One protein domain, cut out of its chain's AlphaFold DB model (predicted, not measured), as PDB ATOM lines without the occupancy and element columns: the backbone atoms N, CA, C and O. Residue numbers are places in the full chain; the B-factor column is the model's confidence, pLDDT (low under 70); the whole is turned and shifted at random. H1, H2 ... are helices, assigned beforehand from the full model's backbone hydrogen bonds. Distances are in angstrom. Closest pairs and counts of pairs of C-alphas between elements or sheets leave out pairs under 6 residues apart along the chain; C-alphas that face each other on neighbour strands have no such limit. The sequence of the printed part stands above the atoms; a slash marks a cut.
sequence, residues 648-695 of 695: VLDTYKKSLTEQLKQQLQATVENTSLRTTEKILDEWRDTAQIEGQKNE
ATOM      1  N   VAL A 648      18.154  12.572 -20.209       58.66
ATOM      2  CA  VAL A 648      17.869  12.252 -21.624       58.66
ATOM      3  C   VAL A 648      18.638  13.211 -22.533       58.66
ATOM      4  O   VAL A 648      18.549  14.426 -22.360       58.66
ATOM      5  N   LEU A 649      19.364  12.690 -23.531       62.00
ATOM      6  CA  LEU A 649      20.096  13.526 -24.492       62.00
ATOM      7  C   LEU A 649      19.160  14.503 -25.214       62.00
ATOM      8  O   LEU A 649      18.076  14.126 -25.664       62.00
ATOM      9  N   ASP A 650      19.614  15.739 -25.419       71.06
ATOM     10  CA  ASP A 650      18.811  16.794 -26.056       71.06
ATOM     11  C   ASP A 650      18.344  16.427 -27.474       71.06
ATOM     12  O   ASP A 650      17.278  16.855 -27.921       71.06
ATOM     13  N   THR A 651      19.083  15.555 -28.165       71.62
ATOM     14  CA  THR A 651      18.694  15.003 -29.472       71.62
ATOM     15  C   THR A 651      17.354  14.259 -29.424       71.62
ATOM     16  O   THR A 651      16.607  14.301 -30.404       71.62
ATOM     17  N   TYR A 652      17.022  13.630 -28.292       69.00
ATOM     18  CA  TYR A 652      15.776  12.890 -28.078       69.00
ATOM     19  C   TYR A 652      14.646  13.742 -27.479       69.00
ATOM     20  O   TYR A 652      13.504  13.291 -27.445       69.00
ATOM     21  N   LYS A 653      14.916  14.993 -27.077       69.12
ATOM     22  CA  LYS A 653      13.908  15.933 -26.537       69.12
ATOM     23  C   LYS A 653      13.151  16.718 -27.618       69.12
ATOM     24  O   LYS A 653      12.415  17.657 -27.318       69.12
ATOM     25  N   LYS A 654      13.320  16.368 -28.895       77.94
ATOM     26  CA  LYS A 654      12.637  17.046 -30.004       77.94
ATOM     27  C   LYS A 654      11.156  16.686 -30.029       77.94
ATOM     28  O   LYS A 654      10.784  15.518 -29.950       77.94
ATOM     29  N   SER A 655      10.305  17.694 -30.201       77.56
ATOM     30  CA  SER A 655       8.871  17.471 -30.364       77.56
ATOM     31  C   SER A 655       8.584  16.628 -31.607       77.56
ATOM     32  O   SER A 655       9.135  16.874 -32.682       77.56
ATOM     33  N   LEU A 656       7.686  15.654 -31.464       82.50
ATOM     34  CA  LEU A 656       7.171  14.879 -32.589       82.50
ATOM     35  C   LEU A 656       6.432  15.794 -33.575       82.50
ATOM     36  O   LEU A 656       5.746  16.735 -33.167       82.50
ATOM     37  N   THR A 657       6.533  15.488 -34.868       89.56
ATOM     38  CA  THR A 657       5.714  16.138 -35.896       89.56
ATOM     39  C   THR A 657       4.243  15.752 -35.719       89.56
ATOM     40  O   THR A 657       3.932  14.673 -35.213       89.56
ATOM     41  N   GLU A 658       3.319  16.605 -36.161       84.56
ATOM     42  CA  GLU A 658       1.874  16.352 -36.018       84.56
ATOM     43  C   GLU A 658       1.426  15.035 -36.671       84.56
ATOM     44  O   GLU A 658       0.598  14.315 -36.119       84.56
ATOM     45  N   GLN A 659       2.044  14.653 -37.791       88.88
ATOM     46  CA  GLN A 659       1.774  13.372 -38.446       88.88
ATOM     47  C   GLN A 659       2.181  12.174 -37.570       88.88
ATOM     48  O   GLN A 659       1.436  11.201 -37.468       88.88
ATOM     49  N   LEU A 660       3.338  12.251 -36.904       86.94
ATOM     50  CA  LEU A 660       3.800  11.203 -35.990       86.94
ATOM     51  C   LEU A 660       2.972  11.165 -34.704       86.94
ATOM     52  O   LEU A 660       2.702  10.080 -34.197       86.94
ATOM     53  N   LYS A 661       2.513  12.318 -34.200       86.75
ATOM     54  CA  LYS A 661       1.594  12.369 -33.052       86.75
ATOM     55  C   LYS A 661       0.284  11.646 -33.350       86.75
ATOM     56  O   LYS A 661      -0.154  10.848 -32.532       86.75
ATOM     57  N   GLN A 662      -0.299  11.872 -34.527       87.19
ATOM     58  CA  GLN A 662      -1.535  11.198 -34.943       87.19
ATOM     59  C   GLN A 662      -1.346   9.681 -35.087       87.19
ATOM     60  O   GLN A 662      -2.192   8.910 -34.638       87.19
ATOM     61  N   GLN A 663      -0.218   9.233 -35.650       88.69
ATOM     62  CA  GLN A 663       0.104   7.803 -35.755       88.69
ATOM     63  C   GLN A 663       0.343   7.150 -34.391       88.69
ATOM     64  O   GLN A 663      -0.124   6.038 -34.140       88.69
ATOM     65  N   LEU A 664       1.049   7.843 -33.496       86.69
ATOM     66  CA  LEU A 664       1.286   7.377 -32.136       86.69
ATOM     67  C   LEU A 664      -0.027   7.291 -31.357       86.69
ATOM     68  O   LEU A 664      -0.277   6.283 -30.709       86.69
ATOM     69  N   GLN A 665      -0.892   8.299 -31.475       86.94
ATOM     70  CA  GLN A 665      -2.203   8.300 -30.836       86.94
ATOM     71  C   GLN A 665      -3.068   7.134 -31.330       86.94
ATOM     72  O   GLN A 665      -3.582   6.380 -30.510       86.94
ATOM     73  N   ALA A 666      -3.135   6.905 -32.645       88.62
ATOM     74  CA  ALA A 666      -3.846   5.755 -33.202       88.62
ATOM     75  C   ALA A 666      -3.255   4.417 -32.722       88.62
ATOM     76  O   ALA A 666      -3.978   3.443 -32.533       88.62
ATOM     77  N   THR A 667      -1.943   4.350 -32.503       86.12
ATOM     78  CA  THR A 667      -1.280   3.144 -31.992       86.12
ATOM     79  C   THR A 667      -1.607   2.921 -30.516       86.12
ATOM     80  O   THR A 667      -1.912   1.797 -30.127       86.12
ATOM     81  N   VAL A 668      -1.607   3.978 -29.700       84.06
ATOM     82  CA  VAL A 668      -1.979   3.920 -28.279       84.06
ATOM     83  C   VAL A 668      -3.448   3.533 -28.113       84.06
ATOM     84  O   VAL A 668      -3.750   2.685 -27.282       84.06
ATOM     85  N   GLU A 669      -4.348   4.078 -28.935       86.19
ATOM     86  CA  GLU A 669      -5.781   3.744 -28.912       86.19
ATOM     87  C   GLU A 669      -6.052   2.277 -29.294       86.19
ATOM     88  O   GLU A 669      -6.986   1.667 -28.778       86.19
ATOM     89  N   ASN A 670      -5.209   1.685 -30.148       87.12
ATOM     90  CA  ASN A 670      -5.325   0.289 -30.587       87.12
ATOM     91  C   ASN A 670      -4.496  -0.704 -29.750       87.12
ATOM     92  O   ASN A 670      -4.521  -1.907 -30.022       87.12
ATOM     93  N   THR A 671      -3.759  -0.231 -28.741       85.75
ATOM     94  CA  THR A 671      -2.883  -1.059 -27.903       85.75
ATOM     95  C   THR A 671      -3.430  -1.137 -26.483       85.75
ATOM     96  O   THR A 671      -3.892  -0.150 -25.919       85.75
ATOM     97  N   SER A 672      -3.381  -2.325 -25.869       86.25
ATOM     98  CA  SER A 672      -3.848  -2.475 -24.486       86.25
ATOM     99  C   SER A 672      -3.031  -1.597 -23.535       86.25
ATOM    100  O   SER A 672      -1.807  -1.536 -23.661       86.25
ATOM    101  N   LEU A 673      -3.692  -0.978 -22.550       68.25
ATOM    102  CA  LEU A 673      -3.047  -0.096 -21.569       68.25
ATOM    103  C   LEU A 673      -1.812  -0.751 -20.929       68.25
ATOM    104  O   LEU A 673      -0.742  -0.156 -20.898       68.25
ATOM    105  N   ARG A 674      -1.929  -2.030 -20.551       61.12
ATOM    106  CA  ARG A 674      -0.841  -2.823 -19.957       61.12
ATOM    107  C   ARG A 674       0.365  -2.995 -20.887       61.12
ATOM    108  O   ARG A 674       1.498  -3.089 -20.423       61.12
ATOM    109  N   THR A 675       0.138  -3.101 -22.194       71.38
ATOM    110  CA  THR A 675       1.220  -3.193 -23.183       71.38
ATOM    111  C   THR A 675       1.868  -1.828 -23.392       71.38
ATOM    112  O   THR A 675       3.089  -1.745 -23.446       71.38
ATOM    113  N   THR A 676       1.065  -0.764 -23.454       71.25
ATOM    114  CA  THR A 676       1.548   0.616 -23.573       71.25
ATOM    115  C   THR A 676       2.411   1.016 -22.375       71.25
ATOM    116  O   THR A 676       3.482   1.582 -22.569       71.25
ATOM    117  N   GLU A 677       2.003   0.657 -21.154       69.06
ATOM    118  CA  GLU A 677       2.790   0.863 -19.927       69.06
ATOM    119  C   GLU A 677       4.153   0.168 -20.007       69.06
ATOM    120  O   GLU A 677       5.178   0.820 -19.843       69.06
ATOM    121  N   LYS A 678       4.186  -1.119 -20.383       71.31
ATOM    122  CA  LYS A 678       5.450  -1.854 -20.558       71.31
ATOM    123  C   LYS A 678       6.378  -1.217 -21.589       71.31
ATOM    124  O   LYS A 678       7.582  -1.173 -21.375       71.31
ATOM    125  N   ILE A 679       5.831  -0.752 -22.713       74.69
ATOM    126  CA  ILE A 679       6.622  -0.089 -23.757       74.69
ATOM    127  C   ILE A 679       7.214   1.219 -23.223       74.69
ATOM    128  O   ILE A 679       8.373   1.516 -23.499       74.69
ATOM    129  N   LEU A 680       6.438   1.995 -22.462       73.00
ATOM    130  CA  LEU A 680       6.904   3.248 -21.872       73.00
ATOM    131  C   LEU A 680       7.988   3.024 -20.814       73.00
ATOM    132  O   LEU A 680       8.952   3.786 -20.788       73.00
ATOM    133  N   ASP A 681       7.852   1.991 -19.984       66.75
ATOM    134  CA  ASP A 681       8.845   1.647 -18.963       66.75
ATOM    135  C   ASP A 681      10.179   1.225 -19.603       66.75
ATOM    136  O   ASP A 681      11.216   1.814 -19.304       66.75
ATOM    137  N   GLU A 682      10.150   0.305 -20.576       73.69
ATOM    138  CA  GLU A 682      11.345  -0.123 -21.328       73.69
ATOM    139  C   GLU A 682      12.007   1.042 -22.083       73.69
ATOM    140  O   GLU A 682      13.236   1.154 -22.160       73.69
ATOM    141  N   TRP A 683      11.195   1.946 -22.642       76.44
ATOM    142  CA  TRP A 683      11.700   3.120 -23.346       76.44
ATOM    143  C   TRP A 683      12.384   4.109 -22.398       76.44
ATOM    144  O   TRP A 683      13.445   4.636 -22.739       76.44
ATOM    145  N   ARG A 684      11.821   4.338 -21.203       67.69
ATOM    146  CA  ARG A 684      12.435   5.187 -20.168       67.69
ATOM    147  C   ARG A 684      13.763   4.615 -19.689       67.69
ATOM    148  O   ARG A 684      14.743   5.356 -19.654       67.69
ATOM    149  N   ASP A 685      13.809   3.317 -19.398       66.50
ATOM    150  CA  ASP A 685      15.038   2.640 -18.974       66.50
ATOM    151  C   ASP A 685      16.123   2.744 -20.055       66.50
ATOM    152  O   ASP A 685      17.262   3.123 -19.774       66.50
ATOM    153  N   THR A 686      15.761   2.508 -21.320       72.94
ATOM    154  CA  THR A 686      16.690   2.637 -22.453       72.94
ATOM    155  C   THR A 686      17.201   4.073 -22.609       72.94
ATOM    156  O   THR A 686      18.402   4.288 -22.773       72.94
ATOM    157  N   ALA A 687      16.311   5.068 -22.536       64.62
ATOM    158  CA  ALA A 687      16.678   6.477 -22.666       64.62
ATOM    159  C   ALA A 687      17.609   6.942 -21.532       64.62
ATOM    160  O   ALA A 687      18.546   7.700 -21.786       64.62
ATOM    161  N   GLN A 688      17.389   6.455 -20.306       60.66
ATOM    162  CA  GLN A 688      18.237   6.751 -19.153       60.66
ATOM    163  C   GLN A 688      19.630   6.116 -19.285       60.66
ATOM    164  O   GLN A 688      20.631   6.784 -19.027       60.66
ATOM    165  N   ILE A 689      19.706   4.851 -19.716       66.88
ATOM    166  CA  ILE A 689      20.978   4.139 -19.931       66.88
ATOM    167  C   ILE A 689      21.827   4.843 -20.996       66.88
ATOM    168  O   ILE A 689      23.030   5.012 -20.814       66.88
ATOM    169  N   GLU A 690      21.222   5.252 -22.111       67.75
ATOM    170  CA  GLU A 690      21.951   5.914 -23.200       67.75
ATOM    171  C   GLU A 690      22.390   7.341 -22.847       67.75
ATOM    172  O   GLU A 690      23.445   7.788 -23.300       67.75
ATOM    173  N   GLY A 691      21.630   8.050 -22.010       60.59
ATOM    174  CA  GLY A 691      22.053   9.346 -21.486       60.59
ATOM    175  C   GLY A 691      23.240   9.251 -20.532       60.59
ATOM    176  O   GLY A 691      24.207   9.985 -20.699       60.59
ATOM    177  N   GLN A 692      23.230   8.278 -19.615       55.31
ATOM    178  CA  GLN A 692      24.328   8.043 -18.664       55.31
ATOM    179  C   GLN A 692      25.641   7.582 -19.316       55.31
ATOM    180  O   GLN A 692      26.691   7.681 -18.697       55.31
ATOM    181  N   LYS A 693      25.605   7.053 -20.546       65.44
ATOM    182  CA  LYS A 693      26.815   6.677 -21.301       65.44
ATOM    183  C   LYS A 693      27.535   7.865 -21.947       65.44
ATOM    184  O   LYS A 693      28.653   7.690 -22.423       65.44
ATOM    185  N   ASN A 694      26.864   9.010 -22.059       51.44
ATOM    186  CA  ASN A 694      27.344  10.183 -22.789       51.44
ATOM    187  C   ASN A 694      27.630  11.394 -21.875       51.44
ATOM    188  O   ASN A 694      28.047  12.433 -22.390       51.44
ATOM    189  N   GLU A 695      27.417  11.257 -20.562       44.66
ATOM    190  CA  GLU A 695      28.010  12.098 -19.505       44.66
ATOM    191  C   GLU A 695      29.322  11.470 -19.024       44.66
ATOM    192  O   GLU A 695      30.270  12.244 -18.750       44.66
TER     193      GLU A 695
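Overview. This is residues 648 to 695 of the 695 residues of an uncharacterized protein of Reticulomyxa filosa (UniProt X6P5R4). The printed part is an open, flat frame with an empty middle: the unnamed lead residues 648 to 657, the shorter helix H1 and the longer helix H2 make its three sides. H1 and H2 meet near their ends as a V, and H2 runs back toward the first printed residues, leaving the frame nearly closed. There are 48 residues printed, with two named helices in the order H1, H2, and no named strand; the class is all helix. The whole is loose, with a radius of gyration of the C-alphas of 12.9 A, and the C-alphas span 37 by 25 by 7 A.

Along the chain. The printed part begins at Val 648, with its C-alpha at (17.869, 12.252, -21.624). H1 takes residues 658 to 669 and is 16.4 A long from first to last C-alpha; C-alpha 658 is at (1.874, 16.352, -36.018). H2 takes residues 673 to 692 and is 28.7 A long; its last C-alpha, that of Gln 692, is at (24.328, 8.043, -18.664).

Arrangement. A tight link of 3 residues joins H1 to H2. The two helices are close but not clearly touching: their closest C-alphas, those of Val 668 and Thr 676, are 6.7 A apart. They run opposite ways at a steep tilt of 50 degrees. In both helices every O i to N i+4 pair is within hydrogen-bond range.

Size, cuts and confidence. The two C-alphas farthest apart, those of Asn 670 and Glu 695, are 37.1 A apart, while the first and last printed C-alphas are 10.4 A apart. The printed part has no cut, and Glu 695 is the chain's last residue. Mean pLDDT of the printed part is 74.0; 19 residues are under 70, among them residues 687 to 695.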